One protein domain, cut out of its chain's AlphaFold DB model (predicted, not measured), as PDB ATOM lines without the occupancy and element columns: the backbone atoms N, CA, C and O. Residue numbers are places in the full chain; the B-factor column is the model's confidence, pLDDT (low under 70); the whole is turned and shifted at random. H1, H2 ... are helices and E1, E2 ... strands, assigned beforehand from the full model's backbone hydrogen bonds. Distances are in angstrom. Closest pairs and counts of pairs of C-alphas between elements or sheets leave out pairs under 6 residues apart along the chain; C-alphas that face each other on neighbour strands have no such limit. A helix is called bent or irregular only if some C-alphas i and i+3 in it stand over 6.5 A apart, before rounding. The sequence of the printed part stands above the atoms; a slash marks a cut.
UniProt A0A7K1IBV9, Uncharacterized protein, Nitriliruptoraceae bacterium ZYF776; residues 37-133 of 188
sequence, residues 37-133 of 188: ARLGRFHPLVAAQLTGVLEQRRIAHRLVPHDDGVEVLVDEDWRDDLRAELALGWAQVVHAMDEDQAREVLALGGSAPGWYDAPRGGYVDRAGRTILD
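What this domain is: This is residues 37 to 133 of the 188 residues of an uncharacterized protein of Nitriliruptoraceae bacterium ZYF776 (UniProt A0A7K1IBV9). A small three-stranded antiparallel sheet, E1, E3 and E2 in that order across it, has helices H1 and H2 over one face and no named helix over the other. Beyond the end of the sheet where E1 ends lie two further helices, H3 and H4, and a small strand hairpin, E4 and E5, reached by a long loop. The printed part has 97 residues with four named helices and five named strands, in the order E1 H1 E2 E3 H2 H3 H4 E4 E5, and its class is mixed. It is compact, with a radius of gyration of the C-alphas of 12.7 A and spans of 31 by 29 by 25 A.

How they stand to each other: E1, residues 37 to 42, is an edge strand, antiparallel to the inner strand E3, residues 69 to 75; N 39 and O 72 are 2.9 A apart, within hydrogen-bond range. H1, residues 44 to 56, is on the sheet at a height of 9.4 A, over E3, and runs along the strands at 11 degrees to E3 on the local plane; their closest C-alphas, Pro 44 and Gly 69, are 5.6 A apart. E2, residues 61 to 66, is the other edge strand and forms a hairpin with E3; N 64 and O 71 are 2.8 A apart. E1, H1 and E2 make a split strand-helix-strand unit, two strands running the same way with E3 between them, and its crossover is right-handed. H2, residues 76 to 88, is on the same face as H1, over E1 at a height of 9.3 A, in two layers, helices on one face of a sheet; the closest C-alphas of H2 and E1, Glu 76 and Ala 37, are 4.9 A apart. H1 and H2 are apart. H2 is irregular, with C-alphas 77 and 80 7.3 A apart. H3, residues 90 to 95, is close to but not clearly touching H4, residues 99 to 109, at a shallow tilt of 30 degrees, opposite ways; their closest C-alphas, Val 94 and Ala 102, are 5.6 A apart. H4 only grazes the sheet, with residues 105 to 109. E4, residues 122 to 124, and E5, residues 130 to 132, form an antiparallel hairpin, with N 123 and O 131 2.8 A apart. Every O i to N i+4 pair is within hydrogen-bond range in H1, H3 and H4, and 7 of 9 in H2.

Where its parts are: E1 begins at C-alpha 37 (391.431, 637.711, 500.754). H1 is 18.4 A long, E3 20.1 A, H2 19.5 A and H4 15.5 A; H4 ends at C-alpha 109 (397.208, 632.352, 482.033). E5 ends at C-alpha 132 (385.195, 645.095, 482.892).

The domain as a whole: The two C-alphas farthest apart, Gln 56 and Asp 133, are 34.9 A apart. The printed part has no cut, and its one long link, H4 to E4, has 12 residues. Residues 107 to 133 are under 70 in pLDDT; the mean of the printed part is 74.1.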
ATOM      1  N   ALA A  37     391.776 637.070 502.005       72.75
ATOM      2  CA  ALA A  37     391.431 637.711 500.754       72.75
ATOM      3  C   ALA A  37     392.225 637.059 499.623       72.75
ATOM      4  O   ALA A  37     393.455 636.952 499.649       72.75
ATOM      5  N   ARG A  38     391.509 636.599 498.598       77.38
ATOM      6  CA  ARG A  38     392.130 635.935 497.457       77.38
ATOM      7  C   ARG A  38     392.900 636.946 496.612       77.38
ATOM      8  O   ARG A  38     392.305 637.860 496.046       77.38
ATOM      9  N   LEU A  39     394.222 636.781 496.526       80.00
ATOM     10  CA  LEU A  39     395.064 637.574 495.629       80.00
ATOM     11  C   LEU A  39     394.860 637.108 494.183       80.00
ATOM     12  O   LEU A  39     394.644 637.926 493.289       80.00
ATOM     13  N   GLY A  40     394.875 635.792 493.976       80.56
ATOM     14  CA  GLY A  40     394.605 635.144 492.694       80.56
ATOM     15  C   GLY A  40     395.034 633.678 492.692       80.56
ATOM     16  O   GLY A  40     395.506 633.154 493.704       80.56
ATOM     17  N   ARG A  41     394.877 633.011 491.543       82.56
ATOM     18  CA  ARG A  41     395.407 631.661 491.299       82.56
ATOM     19  C   ARG A  41     396.481 631.737 490.221       82.56
ATOM     20  O   ARG A  41     396.230 632.196 489.114       82.56
ATOM     21  N   PHE A  42     397.675 631.275 490.554       81.25
ATOM     22  CA  PHE A  42     398.868 631.475 489.745       81.25
ATOM     23  C   PHE A  42     399.501 630.151 489.340       81.25
ATOM     24  O   PHE A  42     399.370 629.142 490.032       81.25
ATOM     25  N   HIS A  43     400.263 630.178 488.248       83.25
ATOM     26  CA  HIS A  43     401.180 629.091 487.926       83.25
ATOM     27  C   HIS A  43     402.164 628.869 489.095       83.25
ATOM     28  O   HIS A  43     402.608 629.863 489.684       83.25
ATOM     29  N   PRO A  44     402.567 627.625 489.423       85.50
ATOM     30  CA  PRO A  44     403.429 627.345 490.576       85.50
ATOM     31  C   PRO A  44     404.726 628.165 490.615       85.50
ATOM     32  O   PRO A  44     405.127 628.631 491.678       85.50
ATOM     33  N   LEU A  45     405.346 628.414 489.455       83.75
ATOM     34  CA  LEU A  45     406.551 629.251 489.361       83.75
ATOM     35  C   LEU A  45     406.291 630.708 489.766       83.75
ATOM     36  O   LEU A  45     407.086 631.311 490.485       83.75
ATOM     37  N   VAL A  46     405.157 631.268 489.339       85.00
ATOM     38  CA  VAL A  46     404.762 632.639 489.686       85.00
ATOM     39  C   VAL A  46     404.384 632.725 491.158       85.00
ATOM     40  O   VAL A  46     404.798 633.656 491.843       85.00
ATOM     41  N   ALA A  47     403.662 631.728 491.673       86.88
ATOM     42  CA  ALA A  47     403.329 631.648 493.090       86.88
ATOM     43  C   ALA A  47     404.586 631.588 493.973       86.88
ATOM     44  O   ALA A  47     404.644 632.272 494.992       86.88
ATOM     45  N   ALA A  48     405.618 630.841 493.565       87.31
ATOM     46  CA  ALA A  48     406.893 630.784 494.278       87.31
ATOM     47  C   ALA A  48     407.612 632.144 494.307       87.31
ATOM     48  O   ALA A  48     408.087 632.566 495.361       87.31
ATOM     49  N   GLN A  49     407.645 632.871 493.184       85.06
ATOM     50  CA  GLN A  49     408.219 634.223 493.151       85.06
ATOM     51  C   GLN A  49     407.427 635.207 494.023       85.06
ATOM     52  O   GLN A  49     408.022 635.955 494.800       85.06
ATOM     53  N   LEU A  50     406.093 635.178 493.939       86.94
ATOM     54  CA  LEU A  50     405.215 636.000 494.776       86.94
ATOM     55  C   LEU A  50     405.433 635.718 496.262       86.94
ATOM     56  O   LEU A  50     405.520 636.654 497.049       86.94
ATOM     57  N   THR A  51     405.592 634.449 496.634       89.88
ATOM     58  CA  THR A  51     405.889 634.037 498.014       89.88
ATOM     59  C   THR A  51     407.153 634.724 498.526       89.88
ATOM     60  O   THR A  51     407.114 635.348 499.580       89.88
ATOM     61  N   GLY A  52     408.238 634.734 497.742       88.75
ATOM     62  CA  GLY A  52     409.475 635.421 498.129       88.75
ATOM     63  C   GLY A  52     409.296 636.928 498.353       88.75
ATOM     64  O   GLY A  52     409.843 637.484 499.306       88.75
ATOM     65  N   VAL A  53     408.484 637.595 497.525       88.75
ATOM     66  CA  VAL A  53     408.159 639.024 497.696       88.75
ATOM     67  C   VAL A  53     407.331 639.259 498.963       88.75
ATOM     68  O   VAL A  53     407.614 640.189 499.723       88.75
ATOM     69  N   LEU A  54     406.322 638.419 499.207       90.62
ATOM     70  CA  LEU A  54     405.455 638.510 500.384       90.62
ATOM     71  C   LEU A  54     406.248 638.271 501.675       90.62
ATOM     72  O   LEU A  54     406.115 639.042 502.625       90.62
ATOM     73  N   GLU A  55     407.135 637.275 501.690       91.62
ATOM     74  CA  GLU A  55     408.044 636.997 502.806       91.62
ATOM     75  C   GLU A  55     409.009 638.160 503.062       91.62
ATOM     76  O   GLU A  55     409.141 638.615 504.201       91.62
ATOM     77  N   GLN A  56     409.640 638.701 502.012       91.00
ATOM     78  CA  GLN A  56     410.558 639.837 502.129       91.00
ATOM     79  C   GLN A  56     409.867 641.068 502.732       91.00
ATOM     80  O   GLN A  56     410.459 641.786 503.542       91.00
ATOM     81  N   ARG A  57     408.607 641.305 502.354       88.56
ATOM     82  CA  ARG A  57     407.784 642.411 502.864       88.56
ATOM     83  C   ARG A  57     407.099 642.095 504.192       88.56
ATOM     84  O   ARG A  57     406.445 642.978 504.741       88.56
ATOM     85  N   ARG A  58     407.265 640.877 504.723       90.38
ATOM     86  CA  ARG A  58     406.595 640.376 505.934       90.38
ATOM     87  C   ARG A  58     405.070 640.490 505.857       90.38
ATOM     88  O   ARG A  58     404.415 640.800 506.849       90.38
ATOM     89  N   ILE A  59     404.511 640.250 504.675       88.38
ATOM     90  CA  ILE A  59     403.067 640.214 504.456       88.38
ATOM     91  C   ILE A  59     402.577 638.805 504.785       88.38
ATOM     92  O   ILE A  59     403.086 637.813 504.252       88.38
ATOM     93  N   ALA A  60     401.590 638.718 505.675       87.62
ATOM     94  CA  ALA A  60     400.932 637.463 505.998       87.62
ATOM     95  C   ALA A  60     400.240 636.900 504.753       87.62
ATOM     96  O   ALA A  60     399.498 637.595 504.058       87.62
ATOM     97  N   HIS A  61     400.509 635.632 504.458       89.69
ATOM     98  CA  HIS A  61     399.959 634.970 503.288       89.69
ATOM     99  C   HIS A  61     399.782 633.474 503.530       89.69
ATOM    100  O   HIS A  61     400.409 632.882 504.413       89.69
ATOM    101  N   ARG A  62     398.921 632.854 502.726       90.50
ATOM    102  CA  ARG A  62     398.696 631.411 502.706       90.50
ATOM    103  C   ARG A  62     398.639 630.921 501.268       90.50
ATOM    104  O   ARG A  62     397.998 631.533 500.419       90.50
ATOM    105  N   LEU A  63     399.291 629.792 501.017       90.81
ATOM    106  CA  LEU A  63     399.277 629.117 499.724       90.81
ATOM    107  C   LEU A  63     398.332 627.920 499.788       90.81
ATOM    108  O   LEU A  63     398.438 627.093 500.696       90.81
ATOM    109  N   VAL A  64     397.426 627.819 498.822       88.94
ATOM    110  CA  VAL A  64     396.521 626.680 498.661       88.94
ATOM    111  C   VAL A  64     396.821 626.028 497.308       88.94
ATOM    112  O   VAL A  64     396.550 626.635 496.270       88.94
ATOM    113  N   PRO A  65     397.432 624.831 497.281       89.00
ATOM    114  CA  PRO A  65     397.702 624.131 496.032       89.00
ATOM    115  C   PRO A  65     396.402 623.609 495.403       89.00
ATOM    116  O   PRO A  65     395.513 623.133 496.108       89.00
ATOM    117  N   HIS A  66     396.327 623.671 494.076       82.12
ATOM    118  CA  HIS A  66     395.251 623.150 493.227       82.12
ATOM    119  C   HIS A  66     395.847 622.365 492.051       82.12
ATOM    120  O   HIS A  66     397.041 622.468 491.768       82.12
ATOM    121  N   ASP A  67     395.016 621.598 491.343       79.44
ATOM    122  CA  ASP A  67     395.456 620.775 490.203       79.44
ATOM    123  C   ASP A  67     396.009 621.613 489.032       79.44
ATOM    124  O   ASP A  67     396.837 621.142 488.256       79.44
ATOM    125  N   ASP A  68     395.554 622.861 488.909       72.38
ATOM    126  CA  ASP A  68     395.847 623.802 487.825       72.38
ATOM    127  C   ASP A  68     396.725 624.989 488.262       72.38
ATOM    128  O   ASP A  68     396.989 625.895 487.469       72.38
ATOM    129  N   GLY A  69     397.190 625.015 489.515       83.81
ATOM    130  CA  GLY A  69     398.029 626.099 490.018       83.81
ATOM    131  C   GLY A  69     398.043 626.226 491.535       83.81
ATOM    132  O   GLY A  69     397.683 625.320 492.275       83.81
ATOM    133  N   VAL A  70     398.478 627.383 492.018       85.38
ATOM    134  CA  VAL A  70     398.542 627.706 493.442       85.38
ATOM    135  C   VAL A  70     397.744 628.973 493.681       85.38
ATOM    136  O   VAL A  70     397.993 630.018 493.081       85.38
ATOM    137  N   GLU A  71     396.756 628.877 494.555       85.81
ATOM    138  CA  GLU A  71     396.004 630.025 495.033       85.81
ATOM    139  C   GLU A  71     396.780 630.711 496.156       85.81
ATOM    140  O   GLU A  71     397.246 630.068 497.097       85.81
ATOM    141  N   VAL A  72     396.935 632.026 496.025       86.94
ATOM    142  CA  VAL A  72     397.641 632.868 496.992       86.94
ATOM    143  C   VAL A  72     396.603 633.713 497.712       86.94
ATOM    144  O   VAL A  72     395.836 634.449 497.088       86.94
ATOM    145  N   LEU A  73     396.580 633.590 499.031       87.38
ATOM    146  CA  LEU A  73     395.690 634.313 499.928       87.38
ATOM    147  C   LEU A  73     396.525 635.271 500.773       87.38
ATOM    148  O   LEU A  73     397.599 634.895 501.240       87.38
ATOM    149  N   VAL A  74     396.040 636.492 500.954       86.06
ATOM    150  CA  VAL A  74     396.681 637.568 501.727       86.06
ATOM    151  C   VAL A  74     395.632 638.265 502.591       86.06
ATOM    152  O   VAL A  74     394.437 638.030 502.417       86.06
ATOM    153  N   ASP A  75     396.055 639.123 503.515       82.38
ATOM    154  CA  ASP A  75     395.119 640.014 504.213       82.38
ATOM    155  C   ASP A  75     394.419 640.966 503.225       82.38
ATOM    156  O   ASP A  75     395.019 641.429 502.250       82.38
ATOM    157  N   GLU A  76     393.148 641.281 503.491       76.19
ATOM    158  CA  GLU A  76     392.307 642.117 502.617       76.19
ATOM    159  C   GLU A  76     392.925 643.486 502.315       76.19
ATOM    160  O   GLU A  76     392.920 643.905 501.157       76.19
ATOM    161  N   ASP A  77     393.550 644.108 503.315       80.94
ATOM    162  CA  ASP A  77     394.214 645.410 503.195       80.94
ATOM    163  C   ASP A  77     395.338 645.420 502.146       80.94
ATOM    164  O   ASP A  77     395.645 646.460 501.573       80.94
ATOM    165  N   TRP A  78     395.949 644.264 501.872       83.81
ATOM    166  CA  TRP A  78     397.045 644.136 500.912       83.81
ATOM    167  C   TRP A  78     396.591 643.694 499.524       83.81
ATOM    168  O   TRP A  78     397.355 643.825 498.566       83.81
ATOM    169  N   ARG A  79     395.380 643.137 499.393       82.44
ATOM    170  CA  ARG A  79     394.940 642.463 498.163       82.44
ATOM    171  C   ARG A  79     395.010 643.390 496.953       82.44
ATOM    172  O   ARG A  79     395.563 643.009 495.923       82.44
ATOM    173  N   ASP A  80     394.416 644.573 497.062       77.81
ATOM    174  CA  ASP A  80     394.227 645.457 495.913       77.81
ATOM    175  C   ASP A  80     395.542 646.144 495.506       77.81
ATOM    176  O   ASP A  80     395.848 646.214 494.314       77.81
ATOM    177  N   ASP A  81     396.375 646.520 496.479       80.56
ATOM    178  CA  ASP A  81     397.712 647.075 496.239       80.56
ATOM    179  C   ASP A  81     398.634 646.052 495.563       80.56
ATOM    180  O   ASP A  81     399.251 646.342 494.536       80.56
ATOM    181  N   LEU A  82     398.683 644.817 496.077       84.12
ATOM    182  CA  LEU A  82     399.490 643.747 495.487       84.12
ATOM    183  C   LEU A  82     399.011 643.372 494.081       84.12
ATOM    184  O   LEU A  82     399.832 643.062 493.216       84.12
ATOM    185  N   ARG A  83     397.697 643.417 493.820       82.06
ATOM    186  CA  ARG A  83     397.155 643.248 492.465       82.06
ATOM    187  C   ARG A  83     397.630 644.368 491.549       82.06
ATOM    188  O   ARG A  83     398.159 644.082 490.478       82.06
ATOM    189  N   ALA A  84     397.492 645.625 491.954       76.94
ATOM    190  CA  ALA A  84     397.936 646.752 491.140       76.94
ATOM    191  C   ALA A  84     399.438 646.661 490.817       76.94
ATOM    192  O   ALA A  84     399.825 646.755 489.651       76.94
ATOM    193  N   GLU A  85     400.274 646.394 491.823       83.25
ATOM    194  CA  GLU A  85     401.715 646.208 491.645       83.25
ATOM    195  C   GLU A  85     402.032 645.051 490.687       83.25
ATOM    196  O   GLU A  85     402.837 645.211 489.769       83.25
ATOM    197  N   LEU A  86     401.375 643.898 490.853       81.50
ATOM    198  CA  LEU A  86     401.613 642.730 490.010       81.50
ATOM    199  C   LEU A  86     401.170 642.960 488.562       81.50
ATOM    200  O   LEU A  86     401.855 642.510 487.648       81.50
ATOM    201  N   ALA A  87     400.061 643.667 488.334       79.88
ATOM    202  CA  ALA A  87     399.623 644.021 486.986       79.88
ATOM    203  C   ALA A  87     400.601 644.973 486.296       79.88
ATOM    204  O   ALA A  87     400.955 644.757 485.137       79.88
ATOM    205  N   LEU A  88     401.080 645.995 487.012       79.06
ATOM    206  CA  LEU A  88     402.066 646.941 486.487       79.06
ATOM    207  C   LEU A  88     403.436 646.283 486.255       79.06
ATOM    208  O   LEU A  88     404.144 646.653 485.319       79.06
ATOM    209  N   GLY A  89     403.792 645.307 487.094       80.44
ATOM    210  CA  GLY A  89     405.053 644.567 487.064       80.44
ATOM    211  C   GLY A  89     405.045 643.293 486.211       80.44
ATOM    212  O   GLY A  89     406.065 642.606 486.126       80.44
ATOM    213  N   TRP A  90     403.910 642.928 485.604       82.00
ATOM    214  CA  TRP A  90     403.728 641.598 485.015       82.00
ATOM    215  C   TRP A  90     404.712 641.311 483.881       82.00
ATOM    216  O   TRP A  90     405.293 640.230 483.801       82.00
ATOM    217  N   ALA A  91     404.951 642.305 483.023       79.19
ATOM    218  CA  ALA A  91     405.894 642.169 481.922       79.19
ATOM    219  C   ALA A  91     407.318 641.899 482.428       79.19
ATOM    220  O   ALA A  91     408.021 641.076 481.848       79.19
ATOM    221  N   GLN A  92     407.728 642.554 483.519       79.88
ATOM    222  CA  GLN A  92     409.040 642.354 484.134       79.88
ATOM    223  C   GLN A  92     409.146 640.969 484.775       79.88
ATOM    224  O   GLN A  92     410.170 640.313 484.608       79.88
ATOM    225  N   VAL A  93     408.086 640.503 485.443       80.94
ATOM    226  CA  VAL A  93     408.012 639.148 486.015       80.94
ATOM    227  C   VAL A  93     408.208 638.095 484.925       80.94
ATOM    228  O   VAL A  93     409.051 637.215 485.069       80.94
ATOM    229  N   VAL A  94     407.503 638.226 483.798       79.38
ATOM    230  CA  VAL A  94     407.636 637.302 482.662       79.38
ATOM    231  C   VAL A  94     409.014 637.406 481.998       79.38
ATOM    232  O   VAL A  94     409.586 636.387 481.632       79.38
ATOM    233  N   HIS A  95     409.580 638.610 481.852       81.31
ATOM    234  CA  HIS A  95     410.922 638.793 481.274       81.31
ATOM    235  C   HIS A  95     412.057 638.251 482.145       81.31
ATOM    236  O   HIS A  95     413.128 637.955 481.623       81.31
ATOM    237  N   ALA A  96     411.849 638.158 483.457       82.44
ATOM    238  CA  ALA A  96     412.831 637.601 484.377       82.44
ATOM    239  C   ALA A  96     412.856 636.060 484.372       82.44
ATOM    240  O   ALA A  96     413.744 635.476 484.989       82.44
ATOM    241  N   MET A  97     411.890 635.406 483.718       83.50
ATOM    242  CA  MET A  97     411.816 633.948 483.598       83.50
ATOM    243  C   MET A  97     412.621 633.441 482.401       83.50
ATOM    244  O   MET A  97     412.796 634.147 481.406       83.50
ATOM    245  N   ASP A  98     413.046 632.177 482.470       87.50
ATOM    246  CA  ASP A  98     413.604 631.488 481.307       87.50
ATOM    247  C   ASP A  98     412.550 631.391 480.193       87.50
ATOM    248  O   ASP A  98     411.352 631.280 480.460       87.50
ATOM    249  N   GLU A  99     412.980 631.398 478.929       84.88
ATOM    250  CA  GLU A  99     412.067 631.493 477.780       84.88
ATOM    251  C   GLU A  99     411.008 630.375 477.758       84.88
ATOM    252  O   GLU A  99     409.838 630.622 477.462       84.88
ATOM    253  N   ASP A 100     411.400 629.152 478.122       84.06
ATOM    254  CA  ASP A 100     410.491 628.005 478.172       84.06
ATOM    255  C   ASP A 100     409.464 628.131 479.311       84.06
ATOM    256  O   ASP A 100     408.286 627.833 479.110       84.06
ATOM    257  N   GLN A 101     409.877 628.662 480.466       81.94
ATOM    258  CA  GLN A 101     408.996 628.917 481.613       81.94
ATOM    259  C   GLN A 101     408.023 630.060 481.319       81.94
ATOM    260  O   GLN A 101     406.832 629.957 481.603       81.94
ATOM    261  N   ALA A 102     408.511 631.141 480.706       80.31
ATOM    262  CA  ALA A 102     407.681 632.257 480.276       80.31
ATOM    263  C   ALA A 102     406.616 631.788 479.277       80.31
ATOM    264  O   ALA A 102     405.452 632.179 479.378       80.31
ATOM    265  N   ARG A 103     406.989 630.909 478.337       79.69
ATOM    266  CA  ARG A 103     406.062 630.332 477.359       79.69
ATOM    267  C   ARG A 103     404.981 629.488 478.033       79.69
ATOM    268  O   ARG A 103     403.813 629.631 477.681       79.69
ATOM    269  N   GLU A 104     405.349 628.661 479.008       76.50
ATOM    270  CA  GLU A 104     404.414 627.842 479.789       76.50
ATOM    271  C   GLU A 104     403.447 628.703 480.620       76.50
ATOM    272  O   GLU A 104     402.228 628.541 480.531       76.50
ATOM    273  N   VAL A 105     403.970 629.693 481.350       75.12
ATOM    274  CA  VAL A 105     403.175 630.633 482.158       75.12
ATOM    275  C   VAL A 105     402.194 631.424 481.288       75.12
ATOM    276  O   VAL A 105     401.018 631.556 481.633       75.12
ATOM    277  N   LEU A 106     402.647 631.924 480.136       73.00
ATOM    278  CA  LEU A 106     401.797 632.663 479.201       73.00
ATOM    279  C   LEU A 106     400.752 631.769 478.520       73.00
ATOM    280  O   LEU A 106     399.666 632.259 478.207       73.00
ATOM    281  N   ALA A 107     401.048 630.485 478.303       69.88
ATOM    282  CA  ALA A 107     400.109 629.535 477.712       69.88
ATOM    283  C   ALA A 107     398.952 629.179 478.660       69.88
ATOM    284  O   ALA A 107     397.836 628.963 478.191       69.88
ATOM    285  N   LEU A 108     399.200 629.143 479.973       63.44
ATOM    286  CA  LEU A 108     398.200 628.772 480.982       63.44
ATOM    287  C   LEU A 108     397.354 629.950 481.492       63.44
ATOM    288  O   LEU A 108     396.238 629.729 481.953       63.44
ATOM    289  N   GLY A 109     397.852 631.188 481.405       56.62
ATOM    290  CA  GLY A 109     397.208 632.352 482.033       56.62
ATOM    291  C   GLY A 109     397.227 633.654 481.229       56.62
ATOM    292  O   GLY A 109     396.947 634.698 481.798       56.62
ATOM    293  N   GLY A 110     397.569 633.610 479.936       52.75
ATOM    294  CA  GLY A 110     397.318 634.644 478.919       52.75
ATOM    295  C   GLY A 110     397.370 636.119 479.350       52.75
ATOM    296  O   GLY A 110     396.375 636.689 479.776       52.75
ATOM    297  N   SER A 111     398.496 636.794 479.087       53.28
ATOM    298  CA  SER A 111     398.713 638.264 479.144       53.28
ATOM    299  C   SER A 111     398.428 639.022 480.451       53.28
ATOM    300  O   SER A 111     398.904 640.149 480.570       53.28
ATOM    301  N   ALA A 112     397.755 638.423 481.428       57.78
ATOM    302  CA  ALA A 112     397.448 639.022 482.716       57.78
ATOM    303  C   ALA A 112     397.894 638.092 483.859       57.78
ATOM    304  O   ALA A 112     397.918 636.871 483.692       57.78
ATOM    305  N   PRO A 113     398.258 638.634 485.031       60.94
ATOM    306  CA  PRO A 113     398.434 637.814 486.223       60.94
ATOM    307  C   PRO A 113     397.115 637.089 486.530       60.94
ATOM    308  O   PRO A 113     396.058 637.696 486.404       60.94
ATOM    309  N   GLY A 114     397.177 635.797 486.883       55.25
ATOM    310  CA  GLY A 114     396.047 634.852 486.993       55.25
ATOM    311  C   GLY A 114     394.921 635.235 487.969       55.25
ATOM    312  O   GLY A 114     394.684 634.589 488.993       55.25
ATOM    313  N   TRP A 115     394.187 636.295 487.655       59.88
ATOM    314  CA  TRP A 115     393.065 636.806 488.429       59.88
ATOM    315  C   TRP A 115     391.780 636.109 487.986       59.88
ATOM    316  O   TRP A 115     390.902 636.707 487.373       59.88
ATOM    317  N   TYR A 116     391.646 634.828 488.323       47.75
ATOM    318  CA  TYR A 116     390.424 634.042 488.077       47.75
ATOM    319  C   TYR A 116     389.207 634.498 488.914       47.75
ATOM    320  O   TYR A 116     388.133 633.901 488.856       47.75
ATOM    321  N   ASP A 117     389.391 635.540 489.714       43.72
ATOM    322  CA  ASP A 117     388.486 636.073 490.724       43.72
ATOM    323  C   ASP A 117     388.392 637.607 490.649       43.72
ATOM    324  O   ASP A 117     387.848 638.249 491.549       43.72
ATOM    325  N   ALA A 118     388.855 638.205 489.544       42.66
ATOM    326  CA  ALA A 118     388.304 639.486 489.122       42.66
ATOM    327  C   ALA A 118     386.775 639.322 488.962       42.66
ATOM    328  O   ALA A 118     386.339 638.257 488.504       42.66
ATOM    329  N   PRO A 119     385.946 640.309 489.376       37.44
ATOM    330  CA  PRO A 119     384.493 640.232 489.204       37.44
ATOM    331  C   PRO A 119     384.212 639.785 487.775       37.44
ATOM    332  O   PRO A 119     384.880 640.299 486.881       37.44
ATOM    333  N   ARG A 120     383.344 638.775 487.576       38.47
ATOM    334  CA  ARG A 120     383.137 638.122 486.269       38.47
ATOM    335  C   ARG A 120     383.183 639.172 485.157       38.47
ATOM    336  O   ARG A 120     382.307 640.026 485.120       38.47
ATOM    337  N   GLY A 121     384.243 639.103 484.348       41.88
ATOM    338  CA  GLY A 121     384.514 640.010 483.239       41.88
ATOM    339  C   GLY A 121     385.658 641.021 483.409       41.88
ATOM    340  O   GLY A 121     386.082 641.636 482.439       41.88
ATOM    341  N   GLY A 122     386.227 641.197 484.595       48.38
ATOM    342  CA  GLY A 122     387.369 642.090 484.792       48.38
ATOM    343  C   GLY A 122     388.693 641.508 484.275       48.38
ATOM    344  O   GLY A 122     389.146 640.509 484.823       48.38
ATOM    345  N   TYR A 123     389.372 642.127 483.305       56.78
ATOM    346  CA  TYR A 123     390.771 641.807 482.973       56.78
ATOM    347  C   TYR A 123     391.588 643.065 482.662       56.78
ATOM    348  O   TYR A 123     391.050 644.081 482.239       56.78
ATOM    349  N   VAL A 124     392.904 643.024 482.879       48.09
ATOM    350  CA  VAL A 124     393.803 644.122 482.493       48.09
ATOM    351  C   VAL A 124     394.364 643.820 481.108       48.09
ATOM    352  O   VAL A 124     394.953 642.762 480.894       48.09
ATOM    353  N   ASP A 125     394.143 644.717 480.148       49.22
ATOM    354  CA  ASP A 125     394.618 644.538 478.779       49.22
ATOM    355  C   ASP A 125     396.138 644.765 478.646       49.22
ATOM    356  O   ASP A 125     396.826 645.222 479.559       49.22
ATOM    357  N   ARG A 126     396.681 644.483 477.457       39.44
ATOM    358  CA  ARG A 126     398.113 644.640 477.143       39.44
ATOM    359  C   ARG A 126     398.630 646.085 477.275       39.44
ATOM    360  O   ARG A 126     399.839 646.295 477.249       39.44
ATOM    361  N   ALA A 127     397.739 647.070 477.380       41.34
ATOM    362  CA  ALA A 127     398.066 648.476 477.593       41.34
ATOM    363  C   ALA A 127     397.958 648.892 479.074       41.34
ATOM    364  O   ALA A 127     398.100 650.075 479.380       41.34
ATOM    365  N   GLY A 128     397.718 647.945 479.988       40.53
ATOM    366  CA  GLY A 128     397.571 648.210 481.417       40.53
ATOM    367  C   GLY A 128     396.212 648.801 481.792       40.53
ATOM    368  O   GLY A 128     396.078 649.378 482.868       40.53
ATOM    369  N   ARG A 129     395.203 648.701 480.917       45.53
ATOM    370  CA  ARG A 129     393.858 649.223 481.187       45.53
ATOM    371  C   ARG A 129     392.992 648.142 481.804       45.53
ATOM    372  O   ARG A 129     392.902 647.044 481.265       45.53
ATOM    373  N   THR A 130     392.313 648.473 482.892       48.81
ATOM    374  CA  THR A 130     391.280 647.618 483.479       48.81
ATOM    375  C   THR A 130     390.040 647.627 482.582       48.81
ATOM    376  O   THR A 130     389.401 648.662 482.410       48.81
ATOM    377  N   ILE A 131     389.721 646.479 481.995       52.00
ATOM    378  CA  ILE A 131     388.504 646.190 481.234       52.00
ATOM    379  C   ILE A 131     387.550 645.437 482.165       52.00
ATOM    380  O   ILE A 131     387.995 644.547 482.881       52.00
ATOM    381  N   LEU A 132     386.265 645.790 482.169       49.81
ATOM    382  CA  LEU A 132     385.195 645.095 482.892       49.81
ATOM    383  C   LEU A 132     384.159 644.614 481.862       49.81
ATOM    384  O   LEU A 132     383.437 645.429 481.300       49.81
ATOM    385  N   ASP A 133     384.099 643.311 481.604       46.66
ATOM    386  CA  ASP A 133     383.010 642.628 480.891       46.66
ATOM    387  C   ASP A 133     381.820 642.509 481.851       46.66
ATOM    388  O   ASP A 133     381.625 641.506 482.540       46.66
TER     389      ASP A 133